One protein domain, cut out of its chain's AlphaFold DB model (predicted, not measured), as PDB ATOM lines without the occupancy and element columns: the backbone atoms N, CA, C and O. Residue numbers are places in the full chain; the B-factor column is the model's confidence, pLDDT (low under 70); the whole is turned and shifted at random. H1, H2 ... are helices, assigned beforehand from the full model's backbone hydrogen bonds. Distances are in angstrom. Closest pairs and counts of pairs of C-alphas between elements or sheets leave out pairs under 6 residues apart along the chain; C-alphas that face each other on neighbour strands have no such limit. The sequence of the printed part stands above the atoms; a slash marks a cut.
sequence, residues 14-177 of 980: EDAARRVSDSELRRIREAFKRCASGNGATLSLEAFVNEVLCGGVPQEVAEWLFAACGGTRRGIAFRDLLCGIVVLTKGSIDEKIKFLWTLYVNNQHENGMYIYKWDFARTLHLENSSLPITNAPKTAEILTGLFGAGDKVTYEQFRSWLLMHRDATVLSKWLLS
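What this domain is: This is residues 14 to 177 of the 980 residues of the protein "(diamondback moth) hypothetical protein" of Plutella xylostella (UniProt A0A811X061). Two groups of short, mostly crossed helices lie end to end along the longest axis, with the long helix H7 in the middle between them. H1 to H6 make one group, with H2 and H3 at its far end; H8 to H11 make the other, with H9 and H10 toward the opposite end. The printed part has 164 residues with eleven named helices, H1 to H11 in chain order, and no named strand; its class is all helix. Two short antiparallel pairings, residues 42 to 43 with 76 to 77 and residues 115 to 116 with 152 to 153, tie links together, one in each group. The whole is compact, with a radius of gyration of the C-alphas of 16.7 A and spans of 50 by 33 by 29 A.

Where its parts are: H7, residues 93 to 106, is 19.8 A long and runs from C-alpha 93 at (182.020, 276.097, 209.565) to C-alpha 106 at (184.944, 260.568, 221.496). H2, residues 22 to 35, has 14 residues like H7 and is 20.1 A long. H6, residues 78 to 90, measures 17.1 A and H8, residues 117 to 128, 16.6 A. H10 is residues 155 to 164, 14.4 A, and H5 residues 59 to 68, 14.1 A. H9 is residues 139 to 147, H4 residues 45 to 51 and H3 residues 37 to 40. H1, residues 14 to 18, begins at (193.458, 265.282, 199.875); H11, residues 170 to 176, ends at (183.444, 279.273, 215.498).

How they stand to each other: H7 is the hub, touching H5, H6, H10 and H11. The closest C-alphas of H5 and H7, Ala 68 and Leu 103, are 5.0 A apart, at a steep tilt of 65 degrees. H7 touches H10 with residues 97 to 101 alone, C-alphas 97 and 159 being closest at 6.5 A. H11 runs opposite ways to H7 at a shallow tilt of 29 degrees, with C-alphas 93 and 176 closest at 6.9 A. Residues 87 to 88 of H6 touch H7, C-alphas 87 and 96 being closest at 6.2 A; its residues 82 to 87 touch H1, C-alphas 83 and 16 being closest at 5.5 A. H4 touches H5, about perpendicular at 78 degrees, C-alphas 49 and 62 being closest at 6.3 A. H2 and H3 touch only at the corner, and only just, with 3 pairs of C-alphas within 8 A. H8 and H9 form a helical hairpin at 37 degrees, only just steep, with C-alphas 117 and 147 closest at 6.8 A. H9 touches H10, C-alphas 146 and 161 being closest at 6.4 A. H2 and H7 are apart. Every O i to N i+4 pair is within hydrogen-bond range in H1, H2, H4 to H9 and H11, and 5 of 6 are in H10; H3 is too short for one.

The domain as a whole: The C-alphas farthest apart, those of Asn 39 and Ala 149, are 51.0 A apart. The printed part has no cut and no long link. Mean pLDDT of the printed part is 79.2; it is under 70 at residue 23 and residues 37 to 40, 54 to 57, 107 to 112 and 127 to 138.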
ATOM      1  N   GLU A  14     193.243 264.658 201.185       86.81
ATOM      2  CA  GLU A  14     193.458 265.282 199.875       86.81
ATOM      3  C   GLU A  14     192.860 266.689 199.808       86.81
ATOM      4  O   GLU A  14     193.471 267.585 199.229       86.81
ATOM      5  N   ASP A  15     191.709 266.912 200.450       85.81
ATOM      6  CA  ASP A  15     191.137 268.251 200.627       85.81
ATOM      7  C   ASP A  15     191.975 269.084 201.602       85.81
ATOM      8  O   ASP A  15     192.214 270.262 201.345       85.81
ATOM      9  N   ALA A  16     192.474 268.469 202.680       85.88
ATOM     10  CA  ALA A  16     193.358 269.127 203.634       85.88
ATOM     11  C   ALA A  16     194.678 269.560 202.976       85.88
ATOM     12  O   ALA A  16     195.076 270.717 203.094       85.88
ATOM     13  N   ALA A  17     195.324 268.666 202.216       85.75
ATOM     14  CA  ALA A  17     196.542 268.986 201.476       85.75
ATOM     15  C   ALA A  17     196.317 270.072 200.407       85.75
ATOM     16  O   ALA A  17     197.185 270.918 200.229       85.75
ATOM     17  N   ARG A  18     195.149 270.113 199.745       87.38
ATOM     18  CA  ARG A  18     194.812 271.156 198.754       87.38
ATOM     19  C   ARG A  18     194.613 272.566 199.340       87.38
ATOM     20  O   ARG A  18     194.618 273.521 198.571       87.38
ATOM     21  N   ARG A  19     194.462 272.727 200.663       81.44
ATOM     22  CA  ARG A  19     194.333 274.042 201.345       81.44
ATOM     23  C   ARG A  19     195.650 274.568 201.937       81.44
ATOM     24  O   ARG A  19     195.662 275.568 202.658       81.44
ATOM     25  N   VAL A  20     196.756 273.884 201.662       80.00
ATOM     26  CA  VAL A  20     198.077 274.141 202.240       80.00
ATOM     27  C   VAL A  20     199.080 274.204 201.090       80.00
ATOM     28  O   VAL A  20     199.142 273.284 200.280       80.00
ATOM     29  N   SER A  21     199.868 275.277 200.989       79.31
ATOM     30  CA  SER A  21     200.876 275.390 199.928       79.31
ATOM     31  C   SER A  21     201.951 274.310 200.069       79.31
ATOM     32  O   SER A  21     202.261 273.864 201.177       79.31
ATOM     33  N   ASP A  22     202.627 273.961 198.972       73.50
ATOM     34  CA  ASP A  22     203.755 273.021 199.019       73.50
ATOM     35  C   ASP A  22     204.876 273.465 199.975       73.50
ATOM     36  O   ASP A  22     205.682 272.635 200.396       73.50
ATOM     37  N   SER A  23     204.958 274.759 200.315       66.50
ATOM     38  CA  SER A  23     205.927 275.299 201.280       66.50
ATOM     39  C   SER A  23     205.523 275.019 202.734       66.50
ATOM     40  O   SER A  23     206.362 274.637 203.549       66.50
ATOM     41  N   GLU A  24     204.243 275.185 203.070       74.38
ATOM     42  CA  GLU A  24     203.681 274.868 204.385       74.38
ATOM     43  C   GLU A  24     203.642 273.347 204.575       74.38
ATOM     44  O   GLU A  24     204.096 272.837 205.595       74.38
ATOM     45  N   LEU A  25     203.195 272.599 203.559       78.75
ATOM     46  CA  LEU A  25     203.079 271.140 203.605       78.75
ATOM     47  C   LEU A  25     204.444 270.452 203.763       78.75
ATOM     48  O   LEU A  25     204.527 269.400 204.403       78.75
ATOM     49  N   ARG A  26     205.520 271.044 203.220       74.88
ATOM     50  CA  ARG A  26     206.906 270.636 203.505       74.88
ATOM     51  C   ARG A  26     207.298 270.960 204.947       74.88
ATOM     52  O   ARG A  26     207.667 270.035 205.668       74.88
ATOM     53  N   ARG A  27     207.129 272.211 205.397       74.88
ATOM     54  CA  ARG A  27     207.457 272.649 206.770       74.88
ATOM     55  C   ARG A  27     206.758 271.805 207.846       74.88
ATOM     56  O   ARG A  27     207.431 271.273 208.725       74.88
ATOM     57  N   ILE A  28     205.446 271.589 207.738       81.81
ATOM     58  CA  ILE A  28     204.652 270.783 208.688       81.81
ATOM     59  C   ILE A  28     205.104 269.310 208.672       81.81
ATOM     60  O   ILE A  28     205.171 268.664 209.716       81.81
ATOM     61  N   ARG A  29     205.478 268.764 207.505       84.06
ATOM     62  CA  ARG A  29     205.995 267.388 207.378       84.06
ATOM     63  C   ARG A  29     207.399 267.221 207.961       84.06
ATOM     64  O   ARG A  29     207.712 266.153 208.482       84.06
ATOM     65  N   GLU A  30     208.240 268.245 207.883       80.94
ATOM     66  CA  GLU A  30     209.578 268.258 208.484       80.94
ATOM     67  C   GLU A  30     209.545 268.561 209.989       80.94
ATOM     68  O   GLU A  30     210.377 268.037 210.725       80.94
ATOM     69  N   ALA A  31     208.559 269.321 210.474       78.94
ATOM     70  CA  ALA A  31     208.241 269.418 211.899       78.94
ATOM     71  C   ALA A  31     207.776 268.059 212.451       78.94
ATOM     72  O   ALA A  31     208.442 267.497 213.313       78.94
ATOM     73  N   PHE A  32     206.736 267.449 211.865       85.19
ATOM     74  CA  PHE A  32     206.234 266.138 212.301       85.19
ATOM     75  C   PHE A  32     207.336 265.070 212.376       85.19
ATOM     76  O   PHE A  32     207.387 264.312 213.336       85.19
ATOM     77  N   LYS A  33     208.251 265.027 211.398       82.81
ATOM     78  CA  LYS A  33     209.387 264.087 211.399       82.81
ATOM     79  C   LYS A  33     210.397 264.301 212.531       82.81
ATOM     80  O   LYS A  33     211.078 263.341 212.869       82.81
ATOM     81  N   ARG A  34     210.531 265.520 213.064       79.31
ATOM     82  CA  ARG A  34     211.399 265.819 214.218       79.31
ATOM     83  C   ARG A  34     210.744 265.382 215.527       79.31
ATOM     84  O   ARG A  34     211.406 264.780 216.360       79.31
ATOM     85  N   CYS A  35     209.444 265.632 215.663       78.81
ATOM     86  CA  CYS A  35     208.682 265.365 216.883       78.81
ATOM     87  C   CYS A  35     208.209 263.892 217.000       78.81
ATOM     88  O   CYS A  35     207.937 263.403 218.097       78.81
ATOM     89  N   ALA A  36     208.083 263.162 215.883       82.06
ATOM     90  CA  ALA A  36     207.587 261.782 215.844       82.06
ATOM     91  C   ALA A  36     208.636 260.741 216.285       82.06
ATOM     92  O   ALA A  36     209.739 260.662 215.743       82.06
ATOM     93  N   SER A  37     208.265 259.872 217.227       67.88
ATOM     94  CA  SER A  37     209.200 258.973 217.914       67.88
ATOM     95  C   SER A  37     209.724 257.822 217.039       67.88
ATOM     96  O   SER A  37     208.973 257.186 216.294       67.88
ATOM     97  N   GLY A  38     211.011 257.490 217.202       63.56
ATOM     98  CA  GLY A  38     211.661 256.259 216.725       63.56
ATOM     99  C   GLY A  38     211.794 256.130 215.205       63.56
ATOM    100  O   GLY A  38     212.887 256.248 214.662       63.56
ATOM    101  N   ASN A  39     210.674 255.896 214.520       62.72
ATOM    102  CA  ASN A  39     210.606 255.645 213.076       62.72
ATOM    103  C   ASN A  39     210.033 256.841 212.284       62.72
ATOM    104  O   ASN A  39     209.761 256.705 211.091       62.72
ATOM    105  N   GLY A  40     209.771 257.985 212.934       67.56
ATOM    106  CA  GLY A  40     209.175 259.172 212.300       67.56
ATOM    107  C   GLY A  40     207.745 258.965 211.771       67.56
ATOM    108  O   GLY A  40     207.296 259.703 210.895       67.56
ATOM    109  N   ALA A  41     207.050 257.925 212.251       77.06
ATOM    110  CA  ALA A  41     205.775 257.454 211.703       77.06
ATOM    111  C   ALA A  41     204.544 257.959 212.476       77.06
ATOM    112  O   ALA A  41     203.516 258.254 211.861       77.06
ATOM    113  N   THR A  42     204.646 258.073 213.805       86.94
ATOM    114  CA  THR A  42     203.589 258.601 214.678       86.94
ATOM    115  C   THR A  42     204.152 259.547 215.741       86.94
ATOM    116  O   THR A  42     205.255 259.358 216.251       86.94
ATOM    117  N   LEU A  43     203.370 260.574 216.069       88.44
ATOM    118  CA  LEU A  43     203.620 261.535 217.142       88.44
ATOM    119  C   LEU A  43     202.928 261.044 218.425       88.44
ATOM    120  O   LEU A  43     201.782 260.591 218.354       88.44
ATOM    121  N   SER A  44     203.600 261.088 219.578       89.50
ATOM    122  CA  SER A  44     203.000 260.689 220.861       89.50
ATOM    123  C   SER A  44     201.989 261.732 221.364       89.50
ATOM    124  O   SER A  44     201.944 262.852 220.862       89.50
ATOM    125  N   LEU A  45     201.175 261.370 222.364       86.44
ATOM    126  CA  LEU A  45     200.300 262.327 223.054       86.44
ATOM    127  C   LEU A  45     201.127 263.459 223.681       86.44
ATOM    128  O   LEU A  45     200.873 264.621 223.409       86.44
ATOM    129  N   GLU A  46     202.155 263.112 224.453       84.50
ATOM    130  CA  GLU A  46     203.074 264.053 225.108       84.50
ATOM    131  C   GLU A  46     203.723 265.030 224.111       84.50
ATOM    132  O   GLU A  46     203.685 266.243 224.311       84.50
ATOM    133  N   ALA A  47     204.225 264.525 222.980       84.12
ATOM    134  CA  ALA A  47     204.783 265.367 221.927       84.12
ATOM    135  C   ALA A  47     203.709 266.210 221.214       84.12
ATOM    136  O   ALA A  47     204.004 267.306 220.761       84.12
ATOM    137  N   PHE A  48     202.452 265.764 221.136       85.06
ATOM    138  CA  PHE A  48     201.352 266.600 220.640       85.06
ATOM    139  C   PHE A  48     200.997 267.735 221.619       85.06
ATOM    140  O   PHE A  48     200.817 268.872 221.183       85.06
ATOM    141  N   VAL A  49     200.962 267.475 222.932       81.94
ATOM    142  CA  VAL A  49     200.736 268.523 223.947       81.94
ATOM    143  C   VAL A  49     201.846 269.579 223.902       81.94
ATOM    144  O   VAL A  49     201.554 270.773 223.868       81.94
ATOM    145  N   ASN A  50     203.108 269.145 223.846       77.88
ATOM    146  CA  ASN A  50     204.259 270.045 223.915       77.88
ATOM    147  C   ASN A  50     204.536 270.767 222.583       77.88
ATOM    148  O   ASN A  50     204.701 271.984 222.577       77.88
ATOM    149  N   GLU A  51     204.539 270.050 221.454       79.31
ATOM    150  CA  GLU A  51     205.004 270.567 220.152       79.31
ATOM    151  C   GLU A  51     203.874 271.136 219.269       79.31
ATOM    152  O   GLU A  51     204.154 271.762 218.247       79.31
ATOM    153  N   VAL A  52     202.598 270.886 219.606       77.25
ATOM    154  CA  VAL A  52     201.432 271.330 218.805       77.25
ATOM    155  C   VAL A  52     200.465 272.212 219.603       77.25
ATOM    156  O   VAL A  52     199.858 273.107 219.020       77.25
ATOM    157  N   LEU A  53     200.325 271.996 220.918       74.31
ATOM    158  CA  LEU A  53     199.459 272.804 221.796       74.31
ATOM    159  C   LEU A  53     200.225 273.730 222.763       74.31
ATOM    160  O   LEU A  53     199.602 274.550 223.437       74.31
ATOM    161  N   CYS A  54     201.558 273.628 222.813       58.47
ATOM    162  CA  CYS A  54     202.473 274.548 223.500       58.47
ATOM    163  C   CYS A  54     202.094 274.885 224.959       58.47
ATOM    164  O   CYS A  54     202.166 276.039 225.377       58.47
ATOM    165  N   GLY A  55     201.672 273.883 225.740       54.28
ATOM    166  CA  GLY A  55     201.498 273.977 227.201       54.28
ATOM    167  C   GLY A  55     200.330 274.832 227.724       54.28
ATOM    168  O   GLY A  55     200.013 274.749 228.907       54.28
ATOM    169  N   GLY A  56     199.655 275.617 226.878       58.41
ATOM    170  CA  GLY A  56     198.546 276.501 227.276       58.41
ATOM    171  C   GLY A  56     197.170 275.829 227.396       58.41
ATOM    172  O   GLY A  56     196.187 276.508 227.688       58.41
ATOM    173  N   VAL A  57     197.071 274.520 227.144       69.19
ATOM    174  CA  VAL A  57     195.807 273.763 227.109       69.19
ATOM    175  C   VAL A  57     195.761 272.763 228.275       69.19
ATOM    176  O   VAL A  57     196.712 271.994 228.423       69.19
ATOM    177  N   PRO A  58     194.676 272.707 229.080       75.62
ATOM    178  CA  PRO A  58     194.526 271.707 230.139       75.62
ATOM    179  C   PRO A  58     194.663 270.277 229.604       75.62
ATOM    180  O   PRO A  58     194.112 269.960 228.549       75.62
ATOM    181  N   GLN A  59     195.359 269.402 230.338       78.56
ATOM    182  CA  GLN A  59     195.736 268.070 229.841       78.56
ATOM    183  C   GLN A  59     194.536 267.243 229.345       78.56
ATOM    184  O   GLN A  59     194.622 266.631 228.284       78.56
ATOM    185  N   GLU A  60     193.403 267.272 230.051       78.56
ATOM    186  CA  GLU A  60     192.187 266.550 229.644       78.56
ATOM    187  C   GLU A  60     191.658 267.036 228.280       78.56
ATOM    188  O   GLU A  60     191.368 266.233 227.395       78.56
ATOM    189  N   VAL A  61     191.633 268.355 228.056       78.56
ATOM    190  CA  VAL A  61     191.229 268.964 226.776       78.56
ATOM    191  C   VAL A  61     192.239 268.639 225.671       78.56
ATOM    192  O   VAL A  61     191.853 268.377 224.529       78.56
ATOM    193  N   ALA A  62     193.531 268.604 225.999       83.00
ATOM    194  CA  ALA A  62     194.587 268.218 225.069       83.00
ATOM    195  C   ALA A  62     194.482 266.735 224.647       83.00
ATOM    196  O   ALA A  62     194.685 266.413 223.473       83.00
ATOM    197  N   GLU A  63     194.085 265.845 225.562       83.50
ATOM    198  CA  GLU A  63     193.773 264.440 225.271       83.50
ATOM    199  C   GLU A  63     192.535 264.295 224.368       83.50
ATOM    200  O   GLU A  63     192.560 263.497 223.422       83.50
ATOM    201  N   TRP A  64     191.491 265.111 224.564       82.81
ATOM    202  CA  TRP A  64     190.323 265.137 223.670       82.81
ATOM    203  C   TRP A  64     190.675 265.644 222.269       82.81
ATOM    204  O   TRP A  64     190.252 265.041 221.283       82.81
ATOM    205  N   LEU A  65     191.483 266.705 222.160       84.44
ATOM    206  CA  LEU A  65     191.981 267.222 220.879       84.44
ATOM    207  C   LEU A  65     192.840 266.178 220.150       84.44
ATOM    208  O   LEU A  65     192.636 265.940 218.960       84.44
ATOM    209  N   PHE A  66     193.734 265.490 220.866       85.94
ATOM    210  CA  PHE A  66     194.542 264.401 220.316       85.94
ATOM    211  C   PHE A  66     193.666 263.259 219.772       85.94
ATOM    212  O   PHE A  66     193.874 262.805 218.643       85.94
ATOM    213  N   ALA A  67     192.653 262.827 220.532       84.38
ATOM    214  CA  ALA A  67     191.710 261.793 220.108       84.38
ATOM    215  C   ALA A  67     190.826 262.243 218.927       84.38
ATOM    216  O   ALA A  67     190.621 261.474 217.983       84.38
ATOM    217  N   ALA A  68     190.342 263.491 218.937       83.50
ATOM    218  CA  ALA A  68     189.551 264.085 217.859       83.50
ATOM    219  C   ALA A  68     190.345 264.172 216.547       83.50
ATOM    220  O   ALA A  68     189.833 263.786 215.500       83.50
ATOM    221  N   CYS A  69     191.625 264.557 216.600       84.75
ATOM    222  CA  CYS A  69     192.537 264.515 215.453       84.75
ATOM    223  C   CYS A  69     192.913 263.085 214.998       84.75
ATOM    224  O   CYS A  69     193.691 262.928 214.062       84.75
ATOM    225  N   GLY A  70     192.362 262.031 215.613       82.62
ATOM    226  CA  GLY A  70     192.567 260.634 215.215       82.62
ATOM    227  C   GLY A  70     193.679 259.901 215.970       82.62
ATOM    228  O   GLY A  70     193.954 258.741 215.654       82.62
ATOM    229  N   GLY A  71     194.287 260.541 216.972       84.81
ATOM    230  CA  GLY A  71     195.323 259.969 217.825       84.81
ATOM    231  C   GLY A  71     194.884 258.718 218.586       84.81
ATOM    232  O   GLY A  71     193.705 258.466 218.840       84.81
ATOM    233  N   THR A  72     195.865 257.885 218.926       84.25
ATOM    234  CA  THR A  72     195.663 256.596 219.602       84.25
ATOM    235  C   THR A  72     196.757 256.349 220.641       84.25
ATOM    236  O   THR A  72     197.771 257.043 220.665       84.25
ATOM    237  N   ARG A  73     196.643 255.264 221.423       79.19
ATOM    238  CA  ARG A  73     197.733 254.771 222.294       79.19
ATOM    239  C   ARG A  73     199.037 254.404 221.551       79.19
ATOM    240  O   ARG A  73     200.022 254.084 222.200       79.19
ATOM    241  N   ARG A  74     199.053 254.415 220.209       80.31
ATOM    242  CA  ARG A  74     200.252 254.238 219.355       80.31
ATOM    243  C   ARG A  74     200.742 255.555 218.726       80.31
ATOM    244  O   ARG A  74     201.593 255.528 217.838       80.31
ATOM    245  N   GLY A  75     200.186 256.685 219.156       84.31
ATOM    246  CA  GLY A  75     200.389 257.997 218.555       84.31
ATOM    247  C   GLY A  75     199.328 258.375 217.512       84.31
ATOM    248  O   GLY A  75     198.378 257.623 217.261       84.31
ATOM    249  N   ILE A  76     199.513 259.553 216.915       89.50
ATOM    250  CA  ILE A  76     198.774 260.102 215.766       89.50
ATOM    251  C   ILE A  76     199.676 260.086 214.518       89.50
ATOM    252  O   ILE A  76     200.874 260.354 214.622       89.50
ATOM    253  N   ALA A  77     199.137 259.752 213.342       90.44
ATOM    254  CA  ALA A  77     199.907 259.740 212.095       90.44
ATOM    255  C   ALA A  77     199.824 261.088 211.356       90.44
ATOM    256  O   ALA A  77     198.864 261.843 211.513       90.44
ATOM    257  N   PHE A  78     200.808 261.373 210.493       89.25
ATOM    258  CA  PHE A  78     200.910 262.653 209.773       89.25
ATOM    259  C   PHE A  78     199.633 263.044 209.009       89.25
ATOM    260  O   PHE A  78     199.283 264.221 208.958       89.25
ATOM    261  N   ARG A  79     198.935 262.069 208.406       89.44
ATOM    262  CA  ARG A  79     197.721 262.336 207.616       89.44
ATOM    263  C   ARG A  79     196.592 262.883 208.485       89.44
ATOM    264  O   ARG A  79     195.945 263.846 208.090       89.44
ATOM    265  N   ASP A  80     196.395 262.282 209.652       88.81
ATOM    266  CA  ASP A  80     195.285 262.589 210.552       88.81
ATOM    267  C   ASP A  80     195.560 263.899 211.312       88.81
ATOM    268  O   ASP A  80     194.691 264.768 211.400       88.81
ATOM    269  N   LEU A  81     196.822 264.117 211.719       89.75
ATOM    270  CA  LEU A  81     197.280 265.393 212.277       89.75
ATOM    271  C   LEU A  81     197.108 266.553 211.282       89.75
ATOM    272  O   LEU A  81     196.615 267.611 211.669       89.75
ATOM    273  N   LEU A  82     197.476 266.365 210.007       88.75
ATOM    274  CA  LEU A  82     197.299 267.395 208.978       88.75
ATOM    275  C   LEU A  82     195.817 267.748 208.795       88.75
ATOM    276  O   LEU A  82     195.486 268.929 208.737       88.75
ATOM    277  N   CYS A  83     194.924 266.752 208.759       89.12
ATOM    278  CA  CYS A  83     193.480 266.993 208.725       89.12
ATOM    279  C   CYS A  83     193.012 267.837 209.922       89.12
ATOM    280  O   CYS A  83     192.255 268.790 209.731       89.12
ATOM    281  N   GLY A  84     193.477 267.519 211.136       86.19
ATOM    282  CA  GLY A  84     193.177 268.283 212.350       86.19
ATOM    283  C   GLY A  84     193.627 269.743 212.255       86.19
ATOM    284  O   GLY A  84     192.798 270.649 212.337       86.19
ATOM    285  N   ILE A  85     194.920 269.974 211.999       85.75
ATOM    286  CA  ILE A  85     195.508 271.321 211.869       85.75
ATOM    287  C   ILE A  85     194.768 272.146 210.806       85.75
ATOM    288  O   ILE A  85     194.452 273.315 211.041       85.75
ATOM    289  N   VAL A  86     194.445 271.546 209.654       85.56
ATOM    290  CA  VAL A  86     193.760 272.252 208.562       85.56
ATOM    291  C   VAL A  86     192.313 272.600 208.908       85.56
ATOM    292  O   VAL A  86     191.873 273.666 208.498       85.56
ATOM    293  N   VAL A  87     191.571 271.803 209.688       86.19
ATOM    294  CA  VAL A  87     190.205 272.201 210.095       86.19
ATOM    295  C   VAL A  87     190.194 273.259 211.197       86.19
ATOM    296  O   VAL A  87     189.343 274.149 211.165       86.19
ATOM    297  N   LEU A  88     191.164 273.237 212.114       82.62
ATOM    298  CA  LEU A  88     191.317 274.301 213.110       82.62
ATOM    299  C   LEU A  88     191.618 275.660 212.445       82.62
ATOM    300  O   LEU A  88     190.989 276.665 212.779       82.62
ATOM    301  N   THR A  89     192.526 275.674 211.462       79.44
ATOM    302  CA  THR A  89     193.038 276.904 210.821       79.44
ATOM    303  C   THR A  89     192.257 277.348 209.578       79.44
ATOM    304  O   THR A  89     191.882 278.512 209.474       79.44
ATOM    305  N   LYS A  90     191.992 276.433 208.636       78.25
ATOM    306  CA  LYS A  90     191.420 276.682 207.294       78.25
ATOM    307  C   LYS A  90     190.197 275.781 207.004       78.25
ATOM    308  O   LYS A  90     189.909 275.420 205.856       78.25
ATOM    309  N   GLY A  91     189.491 275.372 208.061       81.50
ATOM    310  CA  GLY A  91     188.252 274.597 207.999       81.50
ATOM    311  C   GLY A  91     187.024 275.481 207.811       81.50
ATOM    312  O   GLY A  91     186.908 276.536 208.434       81.50
ATOM    313  N   SER A  92     186.085 275.022 206.987       85.31
ATOM    314  CA  SER A  92     184.750 275.618 206.892       85.31
ATOM    315  C   SER A  92     183.947 275.388 208.178       85.31
ATOM    316  O   SER A  92     184.245 274.483 208.961       85.31
ATOM    317  N   ILE A  93     182.895 276.185 208.384       84.06
ATOM    318  CA  ILE A  93     182.020 276.097 209.565       84.06
ATOM    319  C   ILE A  93     181.462 274.672 209.736       84.06
ATOM    320  O   ILE A  93     181.516 274.125 210.832       84.06
ATOM    321  N   ASP A  94     181.030 274.017 208.654       86.00
ATOM    322  CA  ASP A  94     180.531 272.634 208.692       86.00
ATOM    323  C   ASP A  94     181.596 271.609 209.117       86.00
ATOM    324  O   ASP A  94     181.297 270.661 209.842       86.00
ATOM    325  N   GLU A  95     182.845 271.768 208.677       89.06
ATOM    326  CA  GLU A  95     183.948 270.872 209.058       89.06
ATOM    327  C   GLU A  95     184.351 271.090 210.520       89.06
ATOM    328  O   GLU A  95     184.622 270.127 211.237       89.06
ATOM    329  N   LYS A  96     184.304 272.342 210.990       87.56
ATOM    330  CA  LYS A  96     184.516 272.719 212.392       87.56
ATOM    331  C   LYS A  96     183.408 272.189 213.312       87.56
ATOM    332  O   LYS A  96     183.710 271.663 214.380       87.56
ATOM    333  N   ILE A  97     182.143 272.226 212.883       88.81
ATOM    334  CA  ILE A  97     181.018 271.609 213.610       88.81
ATOM    335  C   ILE A  97     181.186 270.082 213.679       88.81
ATOM    336  O   ILE A  97     180.998 269.499 214.746       88.81
ATOM    337  N   LYS A  98     181.608 269.423 212.587       88.31
ATOM    338  CA  LYS A  98     181.950 267.986 212.600       88.31
ATOM    339  C   LYS A  98     183.116 267.676 213.539       88.31
ATOM    340  O   LYS A  98     183.072 266.661 214.224       88.31
ATOM    341  N   PHE A  99     184.134 268.534 213.598       88.56
ATOM    342  CA  PHE A  99     185.258 268.377 214.523       88.56
ATOM    343  C   PHE A  99     184.810 268.467 215.991       88.56
ATOM    344  O   PHE A  99     185.144 267.582 216.775       88.56
ATOM    345  N   LEU A 100     183.990 269.465 216.347       87.75
ATOM    346  CA  LEU A 100     183.411 269.594 217.693       87.75
ATOM    347  C   LEU A 100     182.511 268.406 218.049       87.75
ATOM    348  O   LEU A 100     182.632 267.863 219.142       87.75
ATOM    349  N   TRP A 101     181.663 267.951 217.120       87.94
ATOM    350  CA  TRP A 101     180.875 266.729 217.298       87.94
ATOM    351  C   TRP A 101     181.776 265.525 217.601       87.94
ATOM    352  O   TRP A 101     181.578 264.857 218.610       87.94
ATOM    353  N   THR A 102     182.813 265.285 216.791       86.06
ATOM    354  CA  THR A 102     183.782 264.200 217.014       86.06
ATOM    355  C   THR A 102     184.496 264.322 218.365       86.06
ATOM    356  O   THR A 102     184.712 263.307 219.021       86.06
ATOM    357  N   LEU A 103     184.823 265.537 218.817       85.56
ATOM    358  CA  LEU A 103     185.441 265.788 220.124       85.56
ATOM    359  C   LEU A 103     184.494 265.414 221.277       85.56
ATOM    360  O   LEU A 103     184.856 264.587 222.113       85.56
ATOM    361  N   TYR A 104     183.265 265.944 221.286       83.75
ATOM    362  CA  TYR A 104     182.271 265.632 222.322       83.75
ATOM    363  C   TYR A 104     181.845 264.157 222.315       83.75
ATOM    364  O   TYR A 104     181.548 263.596 223.369       83.75
ATOM    365  N   VAL A 105     181.825 263.508 221.149       83.25
ATOM    366  CA  VAL A 105     181.438 262.098 220.986       83.25
ATOM    367  C   VAL A 105     182.547 261.124 221.392       83.25
ATOM    368  O   VAL A 105     182.258 260.116 222.032       83.25
ATOM    369  N   ASN A 106     183.816 261.425 221.102       74.19
ATOM    370  CA  ASN A 106     184.944 260.568 221.496       74.19
ATOM    371  C   ASN A 106     185.176 260.516 223.022       74.19
ATOM    372  O   ASN A 106     185.901 259.637 223.486       74.19
ATOM    373  N   ASN A 107     184.582 261.436 223.792       66.44
ATOM    374  CA  ASN A 107     184.708 261.530 225.254       66.44
ATOM    375  C   ASN A 107     183.645 260.709 226.028       66.44
ATOM    376  O   ASN A 107     183.528 260.832 227.246       66.44
ATOM    377  N   GLN A 108     182.829 259.905 225.335       67.31
ATOM    378  CA  GLN A 108     181.696 259.168 225.916       67.31
ATOM    379  C   GLN A 108     182.006 257.674 226.108       67.31
ATOM    380  O   GLN A 108     182.813 257.084 225.391       67.31
ATOM    381  N   HIS A 109     181.353 257.046 227.091       56.94
ATOM    382  CA  HIS A 109     181.572 255.632 227.434       56.94
ATOM    383  C   HIS A 109     180.791 254.637 226.549       56.94
ATOM    384  O   HIS A 109     181.037 253.434 226.628       56.94
ATOM    385  N   GLU A 110     179.867 255.117 225.713       59.56
ATOM    386  CA  GLU A 110     179.022 254.308 224.823       59.56
ATOM    387  C   GLU A 110     179.235 254.646 223.333       59.56
ATOM    388  O   GLU A 110     179.969 255.567 222.980       59.56
ATOM    389  N   ASN A 111     178.594 253.879 222.440       59.81
ATOM    390  CA  ASN A 111     178.734 254.007 220.986       59.81
ATOM    391  C   ASN A 111     178.507 255.443 220.486       59.81
ATOM    392  O   ASN A 111     177.409 255.991 220.607       59.81
ATOM    393  N   GLY A 112     179.527 255.993 219.822       64.31
ATOM    394  CA  GLY A 112     179.591 257.385 219.379       64.31
ATOM    395  C   GLY A 112     178.689 257.758 218.196       64.31
ATOM    396  O   GLY A 112     179.175 258.161 217.141       64.31
ATOM    397  N   MET A 113     177.372 257.618 218.368       75.62
ATOM    398  CA  MET A 113     176.343 258.001 217.392       75.62
ATOM    399  C   MET A 113     175.453 259.160 217.878       75.62
ATOM    400  O   MET A 113     174.758 259.792 217.081       75.62
ATOM    401  N   TYR A 114     175.486 259.451 219.178       84.19
ATOM    402  CA  TYR A 114     174.734 260.517 219.837       84.19
ATOM    403  C   TYR A 114     175.667 261.300 220.768       84.19
ATOM    404  O   TYR A 114     176.730 260.803 221.134       84.19
ATOM    405  N   ILE A 115     175.248 262.493 221.188       86.38
ATOM    406  CA  ILE A 115     175.774 263.122 222.404       86.38
ATOM    407  C   ILE A 115     174.749 262.915 223.517       86.38
ATOM    408  O   ILE A 115     173.575 263.236 223.322       86.38
ATOM    409  N   TYR A 116     175.179 262.393 224.667       87.56
ATOM    410  CA  TYR A 116     174.355 262.280 225.873       87.56
ATOM    411  C   TYR A 116     174.437 263.531 226.761       87.56
ATOM    412  O   TYR A 116     175.499 264.123 226.953       87.56
ATOM    413  N   LYS A 117     173.300 263.909 227.358       85.81
ATOM    414  CA  LYS A 117     173.125 265.123 228.179       85.81
ATOM    415  C   LYS A 117     174.057 265.174 229.385       85.81
ATOM    416  O   LYS A 117     174.566 266.238 229.725       85.81
ATOM    417  N   TRP A 118     174.291 264.026 230.018       82.75
ATOM    418  CA  TRP A 118     175.112 263.918 231.223       82.75
ATOM    419  C   TRP A 118     176.616 264.034 230.928       82.75
ATOM    420  O   TRP A 118     177.313 264.787 231.606       82.75
ATOM    421  N   ASP A 119     177.107 263.384 229.870       82.94
ATOM    422  CA  ASP A 119     178.508 263.507 229.446       82.94
ATOM    423  C   ASP A 119     178.809 264.895 228.852       82.94
ATOM    424  O   ASP A 119     179.880 265.462 229.089       82.94
ATOM    425  N   PHE A 120     177.843 265.508 228.155       86.06
ATOM    426  CA  PHE A 120     177.961 266.901 227.717       86.06
ATOM    427  C   PHE A 120     178.001 267.862 228.915       86.06
ATOM    428  O   PHE A 120     178.885 268.712 228.980       86.06
ATOM    429  N   ALA A 121     177.129 267.683 229.917       82.19
ATOM    430  CA  ALA A 121     177.159 268.465 231.157       82.19
ATOM    431  C   ALA A 121     178.494 268.327 231.915       82.19
ATOM    432  O   ALA A 121     179.030 269.329 232.391       82.19
ATOM    433  N   ARG A 122     179.068 267.114 231.978       80.00
ATOM    434  CA  ARG A 122     180.423 266.878 232.510       80.00
ATOM    435  C   ARG A 122     181.467 267.672 231.720       80.00
ATOM    436  O   ARG A 122     182.287 268.356 232.322       80.00
ATOM    437  N   THR A 123     181.418 267.609 230.389       78.31
ATOM    438  CA  THR A 123     182.393 268.294 229.525       78.31
ATOM    439  C   THR A 123     182.321 269.817 229.696       78.31
ATOM    440  O   THR A 123     183.351 270.455 229.892       78.31
ATOM    441  N   LEU A 124     181.113 270.394 229.764       79.62
ATOM    442  CA  LEU A 124     180.911 271.820 230.060       79.62
ATOM    443  C   LEU A 124     181.460 272.229 231.437       79.62
ATOM    444  O   LEU A 124     181.969 273.339 231.583       79.62
ATOM    445  N   HIS A 125     181.365 271.370 232.456       74.94
ATOM    446  CA  HIS A 125     181.926 271.668 233.778       74.94
ATOM    447  C   HIS A 125     183.461 271.740 233.743       74.94
ATOM    448  O   HIS A 125     184.046 272.655 234.322       74.94
ATOM    449  N   LEU A 126     184.101 270.827 233.010       72.69
ATOM    450  CA  LEU A 126     185.552 270.800 232.827       72.69
ATOM    451  C   LEU A 126     186.044 272.004 232.000       72.69
ATOM    452  O   LEU A 126     186.983 272.670 232.426       72.69
ATOM    453  N   GLU A 127     185.353 272.369 230.909       69.44
ATOM    454  CA  GLU A 127     185.644 273.587 230.120       69.44
ATOM    455  C   GLU A 127     185.620 274.879 230.968       69.44
ATOM    456  O   GLU A 127     186.409 275.793 230.731       69.44
ATOM    457  N   ASN A 128     184.729 274.965 231.963       67.94
ATOM    458  CA  ASN A 128     184.589 276.146 232.826       67.94
ATOM    459  C   ASN A 128     185.499 276.125 234.070       67.94
ATOM    460  O   ASN A 128     185.636 277.148 234.736       67.94
ATOM    461  N   SER A 129     186.132 274.994 234.398       59.72
ATOM    462  CA  SER A 129     186.955 274.855 235.616       59.72
ATOM    463  C   SER A 129     188.326 275.543 235.523       59.72
ATOM    464  O   SER A 129     189.013 275.687 236.531       59.72
ATOM    465  N   SER A 130     188.726 275.978 234.325       51.97
ATOM    466  CA  SER A 130     190.033 276.579 234.021       51.97
ATOM    467  C   SER A 130     190.010 278.103 233.809       51.97
ATOM    468  O   SER A 130     190.991 278.658 233.315       51.97
ATOM    469  N   LEU A 131     188.916 278.793 234.153       51.34
ATOM    470  CA  LEU A 131     188.772 280.248 233.990       51.34
ATOM    471  C   LEU A 131     188.474 280.955 235.327       51.34
ATOM    472  O   LEU A 131     187.791 280.390 236.183       51.34
ATOM    473  N   PRO A 132     188.939 282.207 235.525       39.88
ATOM    474  CA  PRO A 132     188.539 283.009 236.678       39.88
ATOM    475  C   PRO A 132     187.027 283.289 236.653       39.88
ATOM    476  O   PRO A 132     186.428 283.514 235.604       39.88
ATOM    477  N   ILE A 133     186.423 283.299 237.842       48.22
ATOM    478  CA  ILE A 133     184.987 283.056 238.116       48.22
ATOM    479  C   ILE A 133     184.010 284.128 237.555       48.22
ATOM    480  O   ILE A 133     182.798 284.033 237.730       48.22
ATOM    481  N   THR A 134     184.491 285.157 236.854       45.28
ATOM    482  CA  THR A 134     183.726 286.385 236.567       45.28
ATOM    483  C   THR A 134     182.734 286.315 235.399       45.28
ATOM    484  O   THR A 134     181.889 287.199 235.309       45.28
ATOM    485  N   ASN A 135     182.786 285.305 234.518       45.75
ATOM    486  CA  ASN A 135     181.877 285.189 233.361       45.75
ATOM    487  C   ASN A 135     181.513 283.728 233.021       45.75
ATOM    488  O   ASN A 135     182.001 283.174 232.040       45.75
ATOM    489  N   ALA A 136     180.623 283.112 233.807       47.91
ATOM    490  CA  ALA A 136     180.102 281.761 233.557       47.91
ATOM    491  C   ALA A 136     178.665 281.791 232.971       47.91
ATOM    492  O   ALA A 136     177.694 281.903 233.728       47.91
ATOM    493  N   PRO A 137     178.475 281.692 231.639       51.47
ATOM    494  CA  PRO A 137     177.146 281.691 231.032       51.47
ATOM    495  C   PRO A 137     176.415 280.352 231.238       51.47
ATOM    496  O   PRO A 137     176.650 279.377 230.534       51.47
ATOM    497  N   LYS A 138     175.474 280.340 232.192       64.44
ATOM    498  CA  LYS A 138     174.260 279.494 232.232       64.44
ATOM    499  C   LYS A 138     174.380 278.080 231.610       64.44
ATOM    500  O   LYS A 138     173.654 277.742 230.675       64.44
ATOM    501  N   THR A 139     175.185 277.193 232.205       71.81
ATOM    502  CA  THR A 139     175.277 275.762 231.819       71.81
ATOM    503  C   THR A 139     173.904 275.080 231.718       71.81
ATOM    504  O   THR A 139     173.676 274.258 230.833       71.81
ATOM    505  N   ALA A 140     172.959 275.456 232.588       72.12
ATOM    506  CA  ALA A 140     171.585 274.962 232.553       72.12
ATOM    507  C   ALA A 140     170.822 275.376 231.279       72.12
ATOM    508  O   ALA A 140     170.107 274.555 230.720       72.12
ATOM    509  N   GLU A 141     171.001 276.601 230.775       79.88
ATOM    510  CA  GLU A 141     170.326 277.070 229.553       79.88
ATOM    511  C   GLU A 141     170.925 276.437 228.296       79.88
ATOM    512  O   GLU A 141     170.181 276.080 227.387       79.88
ATOM    513  N   ILE A 142     172.242 276.204 228.277       82.88
ATOM    514  CA  ILE A 142     172.921 275.434 227.224       82.88
ATOM    515  C   ILE A 142     172.333 274.015 227.142       82.88
ATOM    516  O   ILE A 142     171.933 273.558 226.070       82.88
ATOM    517  N   LEU A 143     172.207 273.330 228.286       83.38
ATOM    518  CA  LEU A 143     171.629 271.985 228.361       83.38
ATOM    519  C   LEU A 143     170.130 271.966 228.014       83.38
ATOM    520  O   LEU A 143     169.676 271.047 227.331       83.38
ATOM    521  N   THR A 144     169.357 272.969 228.435       83.81
ATOM    522  CA  THR A 144     167.933 273.084 228.084       83.81
ATOM    523  C   THR A 144     167.730 273.416 226.604       83.81
ATOM    524  O   THR A 144     166.838 272.842 225.987       83.81
ATOM    525  N   GLY A 145     168.560 274.277 226.010       83.56
ATOM    526  CA  GLY A 145     168.461 274.670 224.602       83.56
ATOM    527  C   GLY A 145     168.874 273.569 223.621       83.56
ATOM    528  O   GLY A 145     168.242 273.422 222.579       83.56
ATOM    529  N   LEU A 146     169.896 272.773 223.961       87.62
ATOM    530  CA  LEU A 146     170.386 271.687 223.105       87.62
ATOM    531  C   LEU A 146     169.561 270.393 223.243       87.62
ATOM    532  O   LEU A 146     169.292 269.730 222.244       87.62
ATOM    533  N   PHE A 147     169.154 270.021 224.463       88.38
ATOM    534  CA  PHE A 147     168.491 268.733 224.728       88.38
ATOM    535  C   PHE A 147     166.988 268.843 225.015       88.38
ATOM    536  O   PHE A 147     166.258 267.860 224.857       88.38
ATOM    537  N   GLY A 148     166.510 269.997 225.490       85.56
ATOM    538  CA  GLY A 148     165.148 270.157 225.994       85.56
ATOM    539  C   GLY A 148     164.799 269.107 227.056       85.56
ATOM    540  O   GLY A 148     165.532 268.901 228.030       85.56
ATOM    541  N   ALA A 149     163.680 268.414 226.835       77.94
ATOM    542  CA  ALA A 149     163.204 267.309 227.668       77.94
ATOM    543  C   ALA A 149     163.840 265.938 227.338       77.94
ATOM    544  O   ALA A 149     163.537 264.962 228.015       77.94
ATOM    545  N   GLY A 150     164.694 265.840 226.312       83.81
ATOM    546  CA  GLY A 150     165.424 264.611 225.981       83.81
ATOM    547  C   GLY A 150     166.760 264.492 226.717       83.81
ATOM    548  O   GLY A 150     167.253 265.469 227.283       83.81
ATOM    549  N   ASP A 151     167.369 263.303 226.654       84.38
ATOM    550  CA  ASP A 151     168.685 263.000 227.250       84.38
ATOM    551  C   ASP A 151     169.792 262.702 226.224       84.38
ATOM    552  O   ASP A 151     170.942 262.473 226.598       84.38
ATOM    553  N   LYS A 152     169.471 262.725 224.924       87.00
ATOM    554  CA  LYS A 152     170.440 262.532 223.837       87.00
ATOM    555  C   LYS A 152     170.094 263.331 222.583       87.00
ATOM    556  O   LYS A 152     168.921 263.595 222.325       87.00
ATOM    557  N   VAL A 153     171.118 263.662 221.803       90.12
ATOM    558  CA  VAL A 153     171.059 264.549 220.628       90.12
ATOM    559  C   VAL A 153     171.799 263.928 219.436       90.12
ATOM    560  O   VAL A 153     172.811 263.248 219.616       90.12
ATOM    561  N   THR A 154     171.292 264.141 218.217       90.19
ATOM    562  CA  THR A 154     171.915 263.715 216.946       90.19
ATOM    563  C   THR A 154     172.820 264.793 216.342       90.19
ATOM    564  O   THR A 154     172.726 265.965 216.701       90.19
ATOM    565  N   TYR A 155     173.657 264.416 215.365       88.06
ATOM    566  CA  TYR A 155     174.536 265.360 214.665       88.06
ATOM    567  C   TYR A 155     173.771 266.536 214.036       88.06
ATOM    568  O   TYR A 155     174.182 267.678 214.215       88.06
ATOM    569  N   GLU A 156     172.645 266.299 213.354       87.38
ATOM    570  CA  GLU A 156     171.894 267.390 212.707       87.38
ATOM    571  C   GLU A 156     171.180 268.299 213.721       87.38
ATOM    572  O   GLU A 156     171.073 269.505 213.497       87.38
ATOM    573  N   GLN A 157     170.749 267.760 214.869       88.88
ATOM    574  CA  GLN A 157     170.223 268.564 215.979       88.88
ATOM    575  C   GLN A 157     171.324 269.443 216.593       88.88
ATOM    576  O   GLN A 157     171.141 270.653 216.717       88.88
ATOM    577  N   PHE A 158     172.488 268.855 216.897       90.12
ATOM    578  CA  PHE A 158     173.661 269.574 217.401       90.12
ATOM    579  C   PHE A 158     174.129 270.654 216.420       90.12
ATOM    580  O   PHE A 158     174.323 271.798 216.820       90.12
ATOM    581  N   ARG A 159     174.229 270.329 215.126       88.75
ATOM    582  CA  ARG A 159     174.565 271.271 214.051       88.75
ATOM    583  C   ARG A 159     173.585 272.440 213.989       88.75
ATOM    584  O   ARG A 159     174.019 273.587 213.960       88.75
ATOM    585  N   SER A 160     172.283 272.155 213.955       88.38
ATOM    586  CA  SER A 160     171.244 273.185 213.824       88.38
ATOM    587  C   SER A 160     171.245 274.142 215.018       88.38
ATOM    588  O   SER A 160     171.144 275.351 214.838       88.38
ATOM    589  N   TRP A 161     171.432 273.610 216.229       90.44
ATOM    590  CA  TRP A 161     171.574 274.407 217.446       90.44
ATOM    591  C   TRP A 161     172.874 275.229 217.457       90.44
ATOM    592  O   TRP A 161     172.841 276.431 217.712       90.44
ATOM    593  N   LEU A 162     174.014 274.623 217.113       88.94
ATOM    594  CA  LEU A 162     175.326 275.277 217.185       88.94
ATOM    595  C   LEU A 162     175.524 276.368 216.117       88.94
ATOM    596  O   LEU A 162     176.283 277.311 216.331       88.94
ATOM    597  N   LEU A 163     174.810 276.287 214.989       86.31
ATOM    598  CA  LEU A 163     174.743 277.371 214.002       86.31
ATOM    599  C   LEU A 163     174.030 278.624 214.545       86.31
ATOM    600  O   LEU A 163     174.388 279.731 214.142       86.31
ATOM    601  N   MET A 164     173.067 278.450 215.459       83.75
ATOM    602  CA  MET A 164     172.339 279.537 216.129       83.75
ATOM    603  C   MET A 164     173.059 280.047 217.387       83.75
ATOM    604  O   MET A 164     172.961 281.228 217.708       83.75
ATOM    605  N   HIS A 165     173.797 279.177 218.084       81.25
ATOM    606  CA  HIS A 165     174.483 279.478 219.343       81.25
ATOM    607  C   HIS A 165     175.992 279.184 219.249       81.25
ATOM    608  O   HIS A 165     176.522 278.318 219.947       81.25
ATOM    609  N   ARG A 166     176.694 279.892 218.354       81.00
ATOM    610  CA  ARG A 166     178.114 279.632 218.036       81.00
ATOM    611  C   ARG A 166     179.044 279.703 219.250       81.00
ATOM    612  O   ARG A 166     180.039 278.986 219.294       81.00
ATOM    613  N   ASP A 167     178.724 280.535 220.236       79.81
ATOM    614  CA  ASP A 167     179.518 280.797 221.439       79.81
ATOM    615  C   ASP A 167     179.040 280.041 222.696       79.81
ATOM    616  O   ASP A 167     179.495 280.341 223.799       79.81
ATOM    617  N   ALA A 168     178.151 279.050 222.543       80.44
ATOM    618  CA  ALA A 168     177.541 278.316 223.656       80.44
ATOM    619  C   ALA A 168     178.502 277.457 224.496       80.44
ATOM    620  O   ALA A 168     178.163 277.109 225.625       80.44
ATOM    621  N   THR A 169     179.671 277.082 223.975       83.56
ATOM    622  CA  THR A 169     180.726 276.398 224.738       83.56
ATOM    623  C   THR A 169     182.054 277.131 224.565       83.56
ATOM    624  O   THR A 169     182.219 277.920 223.630       83.56
ATOM    625  N   VAL A 170     183.025 276.899 225.451       80.31
ATOM    626  CA  VAL A 170     184.348 277.540 225.347       80.31
ATOM    627  C   VAL A 170     185.036 277.069 224.063       80.31
ATOM    628  O   VAL A 170     185.587 277.882 223.318       80.31
ATOM    629  N   LEU A 171     184.916 275.774 223.751       81.31
ATOM    630  CA  LEU A 171     185.448 275.184 222.521       81.31
ATOM    631  C   LEU A 171     184.714 275.664 221.258       81.31
ATOM    632  O   LEU A 171     185.362 275.893 220.235       81.31
ATOM    633  N   SER A 172     183.389 275.850 221.306       84.81
ATOM    634  CA  SER A 172     182.640 276.352 220.150       84.81
ATOM    635  C   SER A 172     182.931 277.825 219.894       84.81
ATOM    636  O   SER A 172     183.213 278.184 218.756       84.81
ATOM    637  N   LYS A 173     182.977 278.652 220.945       82.69
ATOM    638  CA  LYS A 173     183.377 280.060 220.863       82.69
ATOM    639  C   LYS A 173     184.774 280.194 220.259       82.69
ATOM    640  O   LYS A 173     184.951 280.899 219.272       82.69
ATOM    641  N   TRP A 174     185.745 279.445 220.781       81.56
ATOM    642  CA  TRP A 174     187.117 279.441 220.269       81.56
ATOM    643  C   TRP A 174     187.214 279.044 218.784       81.56
ATOM    644  O   TRP A 174     187.961 279.670 218.031       81.56
ATOM    645  N   LEU A 175     186.456 278.034 218.339       81.38
ATOM    646  CA  LEU A 175     186.566 277.506 216.976       81.38
ATOM    647  C   LEU A 175     185.680 278.230 215.940       81.38
ATOM    648  O   LEU A 175     186.047 278.270 214.758       81.38
ATOM    649  N   LEU A 176     184.522 278.756 216.358       81.50
ATOM    650  CA  LEU A 176     183.444 279.273 215.498       81.50
ATOM    651  C   LEU A 176     183.203 280.790 215.600       81.50
ATOM    652  O   LEU A 176     182.394 281.296 214.821       81.50
ATOM    653  N   SER A 177     183.863 281.524 216.504       73.25
ATOM    654  CA  SER A 177     183.830 282.994 216.464       73.25
ATOM    655  C   SER A 177     184.382 283.509 215.131       73.25
ATOM    656  O   SER A 177     185.494 283.164 214.726       73.25
TER     657      SER A 177